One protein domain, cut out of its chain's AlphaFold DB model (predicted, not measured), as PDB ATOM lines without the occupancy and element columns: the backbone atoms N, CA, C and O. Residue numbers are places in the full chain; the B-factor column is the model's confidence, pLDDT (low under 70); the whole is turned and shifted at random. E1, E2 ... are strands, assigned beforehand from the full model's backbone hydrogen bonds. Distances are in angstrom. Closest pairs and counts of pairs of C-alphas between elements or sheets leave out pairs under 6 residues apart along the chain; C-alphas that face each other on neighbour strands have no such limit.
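AT A GLANCE: This is residues 2 to 69 of the 78 residues of an uncharacterized protein of Myceliophthora thermophila (strain ATCC 42464 / BCRC 31852 / DSM 1799) (UniProt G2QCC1). Little regular structure is here: a small three-stranded sheet forms the middle, with residues 7 to 18 looping out past its E1 edge and beyond the strand ends, and residues 62 to 69 lying out past its E3 edge. The loops round Arg 29 and Glu 45 reach out at opposite ends. The 68 printed residues have no named helix and three strands, E1, E2, E3, in an antiparallel meander, each strand the neighbour of the one before. The class is all strand, with 14 residues in named elements; the whole is compact, radius of gyration of the C-alphas 12.2 A, spanning 35 by 25 by 21 A.

HOW THE PARTS SIT: Past residues 2 to 20, find E1, residues 21 to 25, in a hairpin with E2, residues 34 to 38: antiparallel at 161 degrees, N 35 to O 24 at 2.7 A. E2 and E3, residues 53 to 56, form the next hairpin, antiparallel at 150 degrees, N 38 to O 53 at 2.8 A.

IN THESE COORDINATES: Find C-alpha 21 at (-15.306, -47.453, 43.639); E1 runs 13.1 A from there. E2 covers 13.0 A, and E3 9.0 A, ending at C-alpha 56, (-23.567, -52.860, 46.542).

THE WHOLE: The farthest C-alphas, Arg 29 and Glu 45, are 36.4 A apart. The printed part has no cut; the link E2 to E3 is long. Look for pLDDT under 70 at residues 2 to 7, 41 and 49 to 50.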
ATOM      1  N   SER A   2      -4.864 -45.148  45.682       36.69
ATOM      2  CA  SER A   2      -5.876 -44.867  44.662       36.69
ATOM      3  C   SER A   2      -6.834 -46.047  44.574       36.69
ATOM      4  O   SER A   2      -6.401 -47.174  44.330       36.69
ATOM      5  N   ALA A   3      -8.122 -45.796  44.795       44.34
ATOM      6  CA  ALA A   3      -9.167 -46.713  44.382       44.34
ATOM      7  C   ALA A   3      -9.073 -46.848  42.866       44.34
ATOM      8  O   ALA A   3      -9.310 -45.918  42.103       44.34
ATOM      9  N   SER A   4      -8.560 -47.977  42.419       46.06
ATOM     10  CA  SER A   4      -8.532 -48.350  41.016       46.06
ATOM     11  C   SER A   4      -8.789 -49.835  41.027       46.06
ATOM     12  O   SER A   4      -7.890 -50.662  41.110       46.06
ATOM     13  N   SER A   5     -10.072 -50.161  41.059       53.62
ATOM     14  CA  SER A   5     -10.578 -51.526  41.134       53.62
ATOM     15  C   SER A   5     -10.239 -52.383  39.907       53.62
ATOM     16  O   SER A   5     -10.555 -53.570  39.899       53.62
ATOM     17  N   GLY A   6      -9.621 -51.799  38.871       58.00
ATOM     18  CA  GLY A   6      -9.319 -52.473  37.605       58.00
ATOM     19  C   GLY A   6     -10.572 -52.885  36.827       58.00
ATOM     20  O   GLY A   6     -10.471 -53.648  35.876       58.00
ATOM     21  N   VAL A   7     -11.756 -52.418  37.243       65.88
ATOM     22  CA  VAL A   7     -13.031 -52.738  36.602       65.88
ATOM     23  C   VAL A   7     -13.357 -51.629  35.611       65.88
ATOM     24  O   VAL A   7     -13.555 -50.481  36.006       65.88
ATOM     25  N   GLU A   8     -13.412 -51.969  34.328       70.00
ATOM     26  CA  GLU A   8     -13.760 -51.030  33.262       70.00
ATOM     27  C   GLU A   8     -15.267 -50.696  33.261       70.00
ATOM     28  O   GLU A   8     -16.105 -51.414  33.825       70.00
ATOM     29  N   GLY A   9     -15.627 -49.573  32.639       83.19
ATOM     30  CA  GLY A   9     -17.015 -49.142  32.459       83.19
ATOM     31  C   GLY A   9     -17.643 -48.422  33.657       83.19
ATOM     32  O   GLY A   9     -16.964 -47.919  34.554       83.19
ATOM     33  N   TRP A  10     -18.976 -48.366  33.649       86.44
ATOM     34  CA  TRP A  10     -19.780 -47.534  34.547       86.44
ATOM     35  C   TRP A  10     -20.564 -48.365  35.570       86.44
ATOM     36  O   TRP A  10     -21.015 -49.484  35.301       86.44
ATOM     37  N   CYS A  11     -20.729 -47.823  36.772       86.69
ATOM     38  CA  CYS A  11     -21.552 -48.396  37.822       86.69
ATOM     39  C   CYS A  11     -23.032 -48.205  37.484       86.69
ATOM     40  O   CYS A  11     -23.496 -47.087  37.344       86.69
ATOM     41  N   LYS A  12     -23.813 -49.286  37.433       85.44
ATOM     42  CA  LYS A  12     -25.255 -49.216  37.129       85.44
ATOM     43  C   LYS A  12     -26.119 -48.579  38.231       85.44
ATOM     44  O   LYS A  12     -27.323 -48.483  38.046       85.44
ATOM     45  N   VAL A  13     -25.532 -48.230  39.380       85.44
ATOM     46  CA  VAL A  13     -26.259 -47.732  40.563       85.44
ATOM     47  C   VAL A  13     -26.091 -46.226  40.723       85.44
ATOM     48  O   VAL A  13     -27.084 -45.522  40.805       85.44
ATOM     49  N   CYS A  14     -24.846 -45.744  40.757       84.62
ATOM     50  CA  CYS A  14     -24.533 -44.316  40.860       84.62
ATOM     51  C   CYS A  14     -24.042 -43.708  39.540       84.62
ATOM     52  O   CYS A  14     -23.516 -42.608  39.550       84.62
ATOM     53  N   LEU A  15     -24.082 -44.455  38.432       85.94
ATOM     54  CA  LEU A  15     -23.648 -44.001  37.103       85.94
ATOM     55  C   LEU A  15     -22.230 -43.400  37.037       85.94
ATOM     56  O   LEU A  15     -21.879 -42.794  36.036       85.94
ATOM     57  N   HIS A  16     -21.381 -43.635  38.045       86.19
ATOM     58  CA  HIS A  16     -19.971 -43.245  38.046       86.19
ATOM     59  C   HIS A  16     -19.067 -44.344  37.508       86.19
ATOM     60  O   HIS A  16     -19.400 -45.533  37.550       86.19
ATOM     61  N   ALA A  17     -17.886 -43.954  37.040       87.31
ATOM     62  CA  ALA A  17     -16.897 -44.895  36.552       87.31
ATOM     63  C   ALA A  17     -16.494 -45.893  37.661       87.31
ATOM     64  O   ALA A  17     -16.407 -45.579  38.851       87.31
ATOM     65  N   ASN A  18     -16.332 -47.163  37.290       84.81
ATOM     66  CA  ASN A  18     -16.109 -48.246  38.251       84.81
ATOM     67  C   ASN A  18     -14.759 -48.140  38.986       84.81
ATOM     68  O   ASN A  18     -14.616 -48.709  40.074       84.81
ATOM     69  N   ASN A  19     -13.801 -47.405  38.422       84.75
ATOM     70  CA  ASN A  19     -12.536 -47.031  39.056       84.75
ATOM     71  C   ASN A  19     -12.754 -46.166  40.311       84.75
ATOM     72  O   ASN A  19     -12.043 -46.367  41.284       84.75
ATOM     73  N   GLU A  20     -13.799 -45.334  40.351       86.00
ATOM     74  CA  GLU A  20     -14.159 -44.482  41.499       86.00
ATOM     75  C   GLU A  20     -14.741 -45.260  42.694       86.00
ATOM     76  O   GLU A  20     -15.263 -44.682  43.653       86.00
ATOM     77  N   HIS A  21     -14.718 -46.593  42.630       88.94
ATOM     78  CA  HIS A  21     -15.306 -47.453  43.639       88.94
ATOM     79  C   HIS A  21     -14.268 -48.303  44.352       88.94
ATOM     80  O   HIS A  21     -13.460 -48.993  43.727       88.94
ATOM     81  N   ASN A  22     -14.402 -48.366  45.673       87.56
ATOM     82  CA  ASN A  22     -13.748 -49.378  46.480       87.56
ATOM     83  C   ASN A  22     -14.602 -50.632  46.584       87.56
ATOM     84  O   ASN A  22     -15.820 -50.574  46.777       87.56
ATOM     85  N   TYR A  23     -13.931 -51.775  46.500       86.81
ATOM     86  CA  TYR A  23     -14.548 -53.084  46.618       86.81
ATOM     87  C   TYR A  23     -13.996 -53.778  47.851       86.81
ATOM     88  O   TYR A  23     -12.785 -53.941  47.992       86.81
ATOM     89  N   TYR A  24     -14.891 -54.231  48.719       87.94
ATOM     90  CA  TYR A  24     -14.534 -54.995  49.905       87.94
ATOM     91  C   TYR A  24     -15.268 -56.324  49.888       87.94
ATOM     92  O   TYR A  24     -16.454 -56.392  49.570       87.94
ATOM     93  N   THR A  25     -14.576 -57.406  50.210       88.75
ATOM     94  CA  THR A  25     -15.219 -58.716  50.338       88.75
ATOM     95  C   THR A  25     -15.886 -58.816  51.704       88.75
ATOM     96  O   THR A  25     -15.374 -58.298  52.693       88.75
ATOM     97  N   CYS A  26     -17.035 -59.484  51.756       89.94
ATOM     98  CA  CYS A  26     -17.647 -59.896  53.011       89.94
ATOM     99  C   CYS A  26     -16.671 -60.748  53.841       89.94
ATOM    100  O   CYS A  26     -16.115 -61.712  53.319       89.94
ATOM    101  N   GLU A  27     -16.478 -60.417  55.122       90.00
ATOM    102  CA  GLU A  27     -15.504 -61.106  55.986       90.00
ATOM    103  C   GLU A  27     -16.050 -62.431  56.555       90.00
ATOM    104  O   GLU A  27     -15.280 -63.258  57.039       90.00
ATOM    105  N   VAL A  28     -17.365 -62.688  56.455       91.31
ATOM    106  CA  VAL A  28     -17.945 -63.988  56.842       91.31
ATOM    107  C   VAL A  28     -17.390 -65.107  55.965       91.31
ATOM    108  O   VAL A  28     -17.531 -65.094  54.738       91.31
ATOM    109  N   ARG A  29     -16.810 -66.122  56.614       90.50
ATOM    110  CA  ARG A  29     -16.231 -67.294  55.953       90.50
ATOM    111  C   ARG A  29     -17.254 -67.960  55.027       90.50
ATOM    112  O   ARG A  29     -18.346 -68.324  55.445       90.50
ATOM    113  N   GLY A  30     -16.875 -68.137  53.763       88.56
ATOM    114  CA  GLY A  30     -17.722 -68.757  52.738       88.56
ATOM    115  C   GLY A  30     -18.674 -67.792  52.025       88.56
ATOM    116  O   GLY A  30     -19.205 -68.144  50.971       88.56
ATOM    117  N   CYS A  31     -18.844 -66.558  52.511       89.75
ATOM    118  CA  CYS A  31     -19.625 -65.557  51.801       89.75
ATOM    119  C   CYS A  31     -18.801 -64.942  50.660       89.75
ATOM    120  O   CYS A  31     -17.728 -64.385  50.869       89.75
ATOM    121  N   ARG A  32     -19.316 -65.023  49.429       86.69
ATOM    122  CA  ARG A  32     -18.657 -64.480  48.223       86.69
ATOM    123  C   ARG A  32     -19.189 -63.104  47.808       86.69
ATOM    124  O   ARG A  32     -18.817 -62.588  46.756       86.69
ATOM    125  N   LYS A  33     -20.090 -62.525  48.608       88.88
ATOM    126  CA  LYS A  33     -20.680 -61.209  48.343       88.88
ATOM    127  C   LYS A  33     -19.652 -60.105  48.600       88.88
ATOM    128  O   LYS A  33     -18.725 -60.262  49.395       88.88
ATOM    129  N   ARG A  34     -19.827 -58.980  47.908       87.75
ATOM    130  CA  ARG A  34     -18.938 -57.818  47.987       87.75
ATOM    131  C   ARG A  34     -19.721 -56.565  48.345       87.75
ATOM    132  O   ARG A  34     -20.904 -56.442  48.033       87.75
ATOM    133  N   PHE A  35     -19.018 -55.644  48.972       88.50
ATOM    134  CA  PHE A  35     -19.417 -54.273  49.193       88.50
ATOM    135  C   PHE A  35     -18.755 -53.420  48.121       88.50
ATOM    136  O   PHE A  35     -17.569 -53.594  47.841       88.50
ATOM    137  N   LYS A  36     -19.527 -52.531  47.509       88.94
ATOM    138  CA  LYS A  36     -19.065 -51.589  46.496       88.94
ATOM    139  C   LYS A  36     -19.399 -50.192  46.985       88.94
ATOM    140  O   LYS A  36     -20.579 -49.863  47.086       88.94
ATOM    141  N   ILE A  37     -18.373 -49.409  47.287       88.44
ATOM    142  CA  ILE A  37     -18.502 -48.046  47.797       88.44
ATOM    143  C   ILE A  37     -18.026 -47.081  46.723       88.44
ATOM    144  O   ILE A  37     -16.865 -47.155  46.336       88.44
ATOM    145  N   CYS A  38     -18.886 -46.181  46.262       88.50
ATOM    146  CA  CYS A  38     -18.486 -45.060  45.426       88.50
ATOM    147  C   CYS A  38     -17.843 -43.974  46.294       88.50
ATOM    148  O   CYS A  38     -18.414 -43.595  47.317       88.50
ATOM    149  N   GLN A  39     -16.657 -43.504  45.907       85.00
ATOM    150  CA  GLN A  39     -15.909 -42.465  46.623       85.00
ATOM    151  C   GLN A  39     -16.087 -41.064  46.035       85.00
ATOM    152  O   GLN A  39     -15.554 -40.099  46.576       85.00
ATOM    153  N   THR A  40     -16.837 -40.949  44.944       80.19
ATOM    154  CA  THR A  40     -17.098 -39.675  44.283       80.19
ATOM    155  C   THR A  40     -17.988 -38.798  45.167       80.19
ATOM    156  O   THR A  40     -18.964 -39.270  45.747       80.19
ATOM    157  N   GLY A  41     -17.655 -37.511  45.287       66.94
ATOM    158  CA  GLY A  41     -18.437 -36.552  46.077       66.94
ATOM    159  C   GLY A  41     -19.743 -36.101  45.412       66.94
ATOM    160  O   GLY A  41     -20.583 -35.506  46.076       66.94
ATOM    161  N   SER A  42     -19.925 -36.399  44.126       70.56
ATOM    162  CA  SER A  42     -21.018 -35.884  43.298       70.56
ATOM    163  C   SER A  42     -22.165 -36.890  43.193       70.56
ATOM    164  O   SER A  42     -22.259 -37.607  42.215       70.56
ATOM    165  N   HIS A  43     -23.044 -36.966  44.192       78.56
ATOM    166  CA  HIS A  43     -24.274 -37.783  44.130       78.56
ATOM    167  C   HIS A  43     -25.537 -36.905  44.221       78.56
ATOM    168  O   HIS A  43     -26.560 -37.294  44.795       78.56
ATOM    169  N   GLU A  44     -25.455 -35.692  43.670       72.06
ATOM    170  CA  GLU A  44     -26.507 -34.671  43.740       72.06
ATOM    171  C   GLU A  44     -27.798 -35.115  43.047       72.06
ATOM    172  O   GLU A  44     -28.884 -34.826  43.543       72.06
ATOM    173  N   GLU A  45     -27.695 -35.903  41.973       71.56
ATOM    174  CA  GLU A  45     -28.851 -36.463  41.257       71.56
ATOM    175  C   GLU A  45     -29.722 -37.386  42.136       71.56
ATOM    176  O   GLU A  45     -30.904 -37.575  41.860       71.56
ATOM    177  N   TRP A  46     -29.178 -37.882  43.254       71.62
ATOM    178  CA  TRP A  46     -29.907 -38.659  44.260       71.62
ATOM    179  C   TRP A  46     -30.145 -37.899  45.575       71.62
ATOM    180  O   TRP A  46     -30.456 -38.516  46.596       71.62
ATOM    181  N   ASN A  47     -29.997 -36.569  45.586       71.38
ATOM    182  CA  ASN A  47     -30.076 -35.726  46.787       71.38
ATOM    183  C   ASN A  47     -29.107 -36.161  47.909       71.38
ATOM    184  O   ASN A  47     -29.386 -36.001  49.104       71.38
ATOM    185  N   VAL A  48     -27.953 -36.729  47.543       71.81
ATOM    186  CA  VAL A  48     -26.886 -37.090  48.484       71.81
ATOM    187  C   VAL A  48     -25.785 -36.035  48.379       71.81
ATOM    188  O   VAL A  48     -24.911 -36.105  47.525       71.81
ATOM    189  N   VAL A  49     -25.872 -35.030  49.259       59.62
ATOM    190  CA  VAL A  49     -25.074 -33.785  49.209       59.62
ATOM    191  C   VAL A  49     -23.603 -33.982  49.593       59.62
ATOM    192  O   VAL A  49     -22.762 -33.153  49.264       59.62
ATOM    193  N   ALA A  50     -23.249 -35.074  50.267       59.44
ATOM    194  CA  ALA A  50     -21.853 -35.377  50.541       59.44
ATOM    195  C   ALA A  50     -21.672 -36.844  50.911       59.44
ATOM    196  O   ALA A  50     -22.410 -37.393  51.732       59.44
ATOM    197  N   GLY A  51     -20.607 -37.425  50.375       73.81
ATOM    198  CA  GLY A  51     -19.983 -38.601  50.949       73.81
ATOM    199  C   GLY A  51     -20.186 -39.885  50.169       73.81
ATOM    200  O   GLY A  51     -20.961 -39.987  49.219       73.81
ATOM    201  N   TYR A  52     -19.403 -40.862  50.612       80.56
ATOM    202  CA  TYR A  52     -19.393 -42.220  50.116       80.56
ATOM    203  C   TYR A  52     -20.811 -42.767  49.956       80.56
ATOM    204  O   TYR A  52     -21.666 -42.593  50.829       80.56
ATOM    205  N   VAL A  53     -21.030 -43.494  48.868       87.31
ATOM    206  CA  VAL A  53     -22.296 -44.172  48.595       87.31
ATOM    207  C   VAL A  53     -22.075 -45.671  48.527       87.31
ATOM    208  O   VAL A  53     -21.143 -46.147  47.885       87.31
ATOM    209  N   LEU A  54     -22.973 -46.436  49.139       87.56
ATOM    210  CA  LEU A  54     -22.956 -47.889  49.085       87.56
ATOM    211  C   LEU A  54     -23.773 -48.379  47.883       87.56
ATOM    212  O   LEU A  54     -24.994 -48.497  47.953       87.56
ATOM    213  N   CYS A  55     -23.090 -48.677  46.777       87.31
ATOM    214  CA  CYS A  55     -23.694 -49.156  45.531       87.31
ATOM    215  C   CYS A  55     -24.015 -50.656  45.552       87.31
ATOM    216  O   CYS A  55     -24.909 -51.115  44.850       87.31
ATOM    217  N   ALA A  56     -23.266 -51.448  46.317       87.56
ATOM    218  CA  ALA A  56     -23.567 -52.860  46.542       87.56
ATOM    219  C   ALA A  56     -23.139 -53.262  47.949       87.56
ATOM    220  O   ALA A  56     -22.174 -52.715  48.482       87.56
ATOM    221  N   TRP A  57     -23.828 -54.235  48.542       88.19
ATOM    222  CA  TRP A  57     -23.481 -54.757  49.861       88.19
ATOM    223  C   TRP A  57     -23.909 -56.215  50.040       88.19
ATOM    224  O   TRP A  57     -24.765 -56.737  49.318       88.19
ATOM    225  N   CYS A  58     -23.354 -56.876  51.057       89.12
ATOM    226  CA  CYS A  58     -23.794 -58.206  51.471       89.12
ATOM    227  C   CYS A  58     -25.088 -58.126  52.298       89.12
ATOM    228  O   CYS A  58     -25.053 -57.707  53.448       89.12
ATOM    229  N   ARG A  59     -26.251 -58.460  51.716       85.56
ATOM    230  CA  ARG A  59     -27.548 -58.349  52.424       85.56
ATOM    231  C   ARG A  59     -27.691 -59.312  53.607       85.56
ATOM    232  O   ARG A  59     -28.387 -58.968  54.550       85.56
ATOM    233  N   ASP A  60     -27.032 -60.470  53.555       89.75
ATOM    234  CA  ASP A  60     -27.092 -61.474  54.633       89.75
ATOM    235  C   ASP A  60     -26.151 -61.116  55.787       89.75
ATOM    236  O   ASP A  60     -26.409 -61.443  56.939       89.75
ATOM    237  N   HIS A  61     -25.056 -60.419  55.471       89.75
ATOM    238  CA  HIS A  61     -24.038 -60.014  56.435       89.75
ATOM    239  C   HIS A  61     -23.720 -58.522  56.281       89.75
ATOM    240  O   HIS A  61     -22.601 -58.154  55.926       89.75
ATOM    241  N   PRO A  62     -24.699 -57.635  56.505       84.00
ATOM    242  CA  PRO A  62     -24.535 -56.211  56.235       84.00
ATOM    243  C   PRO A  62     -23.423 -55.593  57.097       84.00
ATOM    244  O   PRO A  62     -22.703 -54.728  56.618       84.00
ATOM    245  N   TYR A  63     -23.200 -56.100  58.309       85.44
ATOM    246  CA  TYR A  63     -22.204 -55.580  59.257       85.44
ATOM    247  C   TYR A  63     -20.875 -56.335  59.264       85.44
ATOM    248  O   TYR A  63     -20.004 -56.049  60.078       85.44
ATOM    249  N   SER A  64     -20.694 -57.317  58.382       86.19
ATOM    250  CA  SER A  64     -19.492 -58.154  58.389       86.19
ATOM    251  C   SER A  64     -18.338 -57.576  57.581       86.19
ATOM    252  O   SER A  64     -17.521 -58.331  57.063       86.19
ATOM    253  N   CYS A  65     -18.348 -56.281  57.302       81.56
ATOM    254  CA  CYS A  65     -17.214 -55.639  56.674       81.56
ATOM    255  C   CYS A  65     -16.813 -54.472  57.551       81.56
ATOM    256  O   CYS A  65     -17.386 -53.391  57.455       81.56
ATOM    257  N   SER A  66     -15.807 -54.704  58.390       81.44
ATOM    258  CA  SER A  66     -15.240 -53.695  59.291       81.44
ATOM    259  C   SER A  66     -14.751 -52.427  58.571       81.44
ATOM    260  O   SER A  66     -14.638 -51.365  59.177       81.44
ATOM    261  N   ARG A  67     -14.480 -52.528  57.263       79.62
ATOM    262  CA  ARG A  67     -14.000 -51.435  56.403       79.62
ATOM    263  C   ARG A  67     -15.112 -50.606  55.764       79.62
ATOM    264  O   ARG A  67     -14.816 -49.577  55.163       79.62
ATOM    265  N   VAL A  68     -16.362 -51.063  55.835       81.44
ATOM    266  CA  VAL A  68     -17.517 -50.363  55.268       81.44
ATOM    267  C   VAL A  68     -18.391 -49.895  56.422       81.44
ATOM    268  O   VAL A  68     -19.051 -50.700  57.075       81.44
ATOM    269  N   ASP A  69     -18.444 -48.586  56.646       80.50
ATOM    270  CA  ASP A  69     -19.349 -48.005  57.636       80.50
ATOM    271  C   ASP A  69     -20.782 -47.945  57.090       80.50
ATOM    272  O   ASP A  69     -21.239 -46.936  56.550       80.50
TER     273      ASP A  69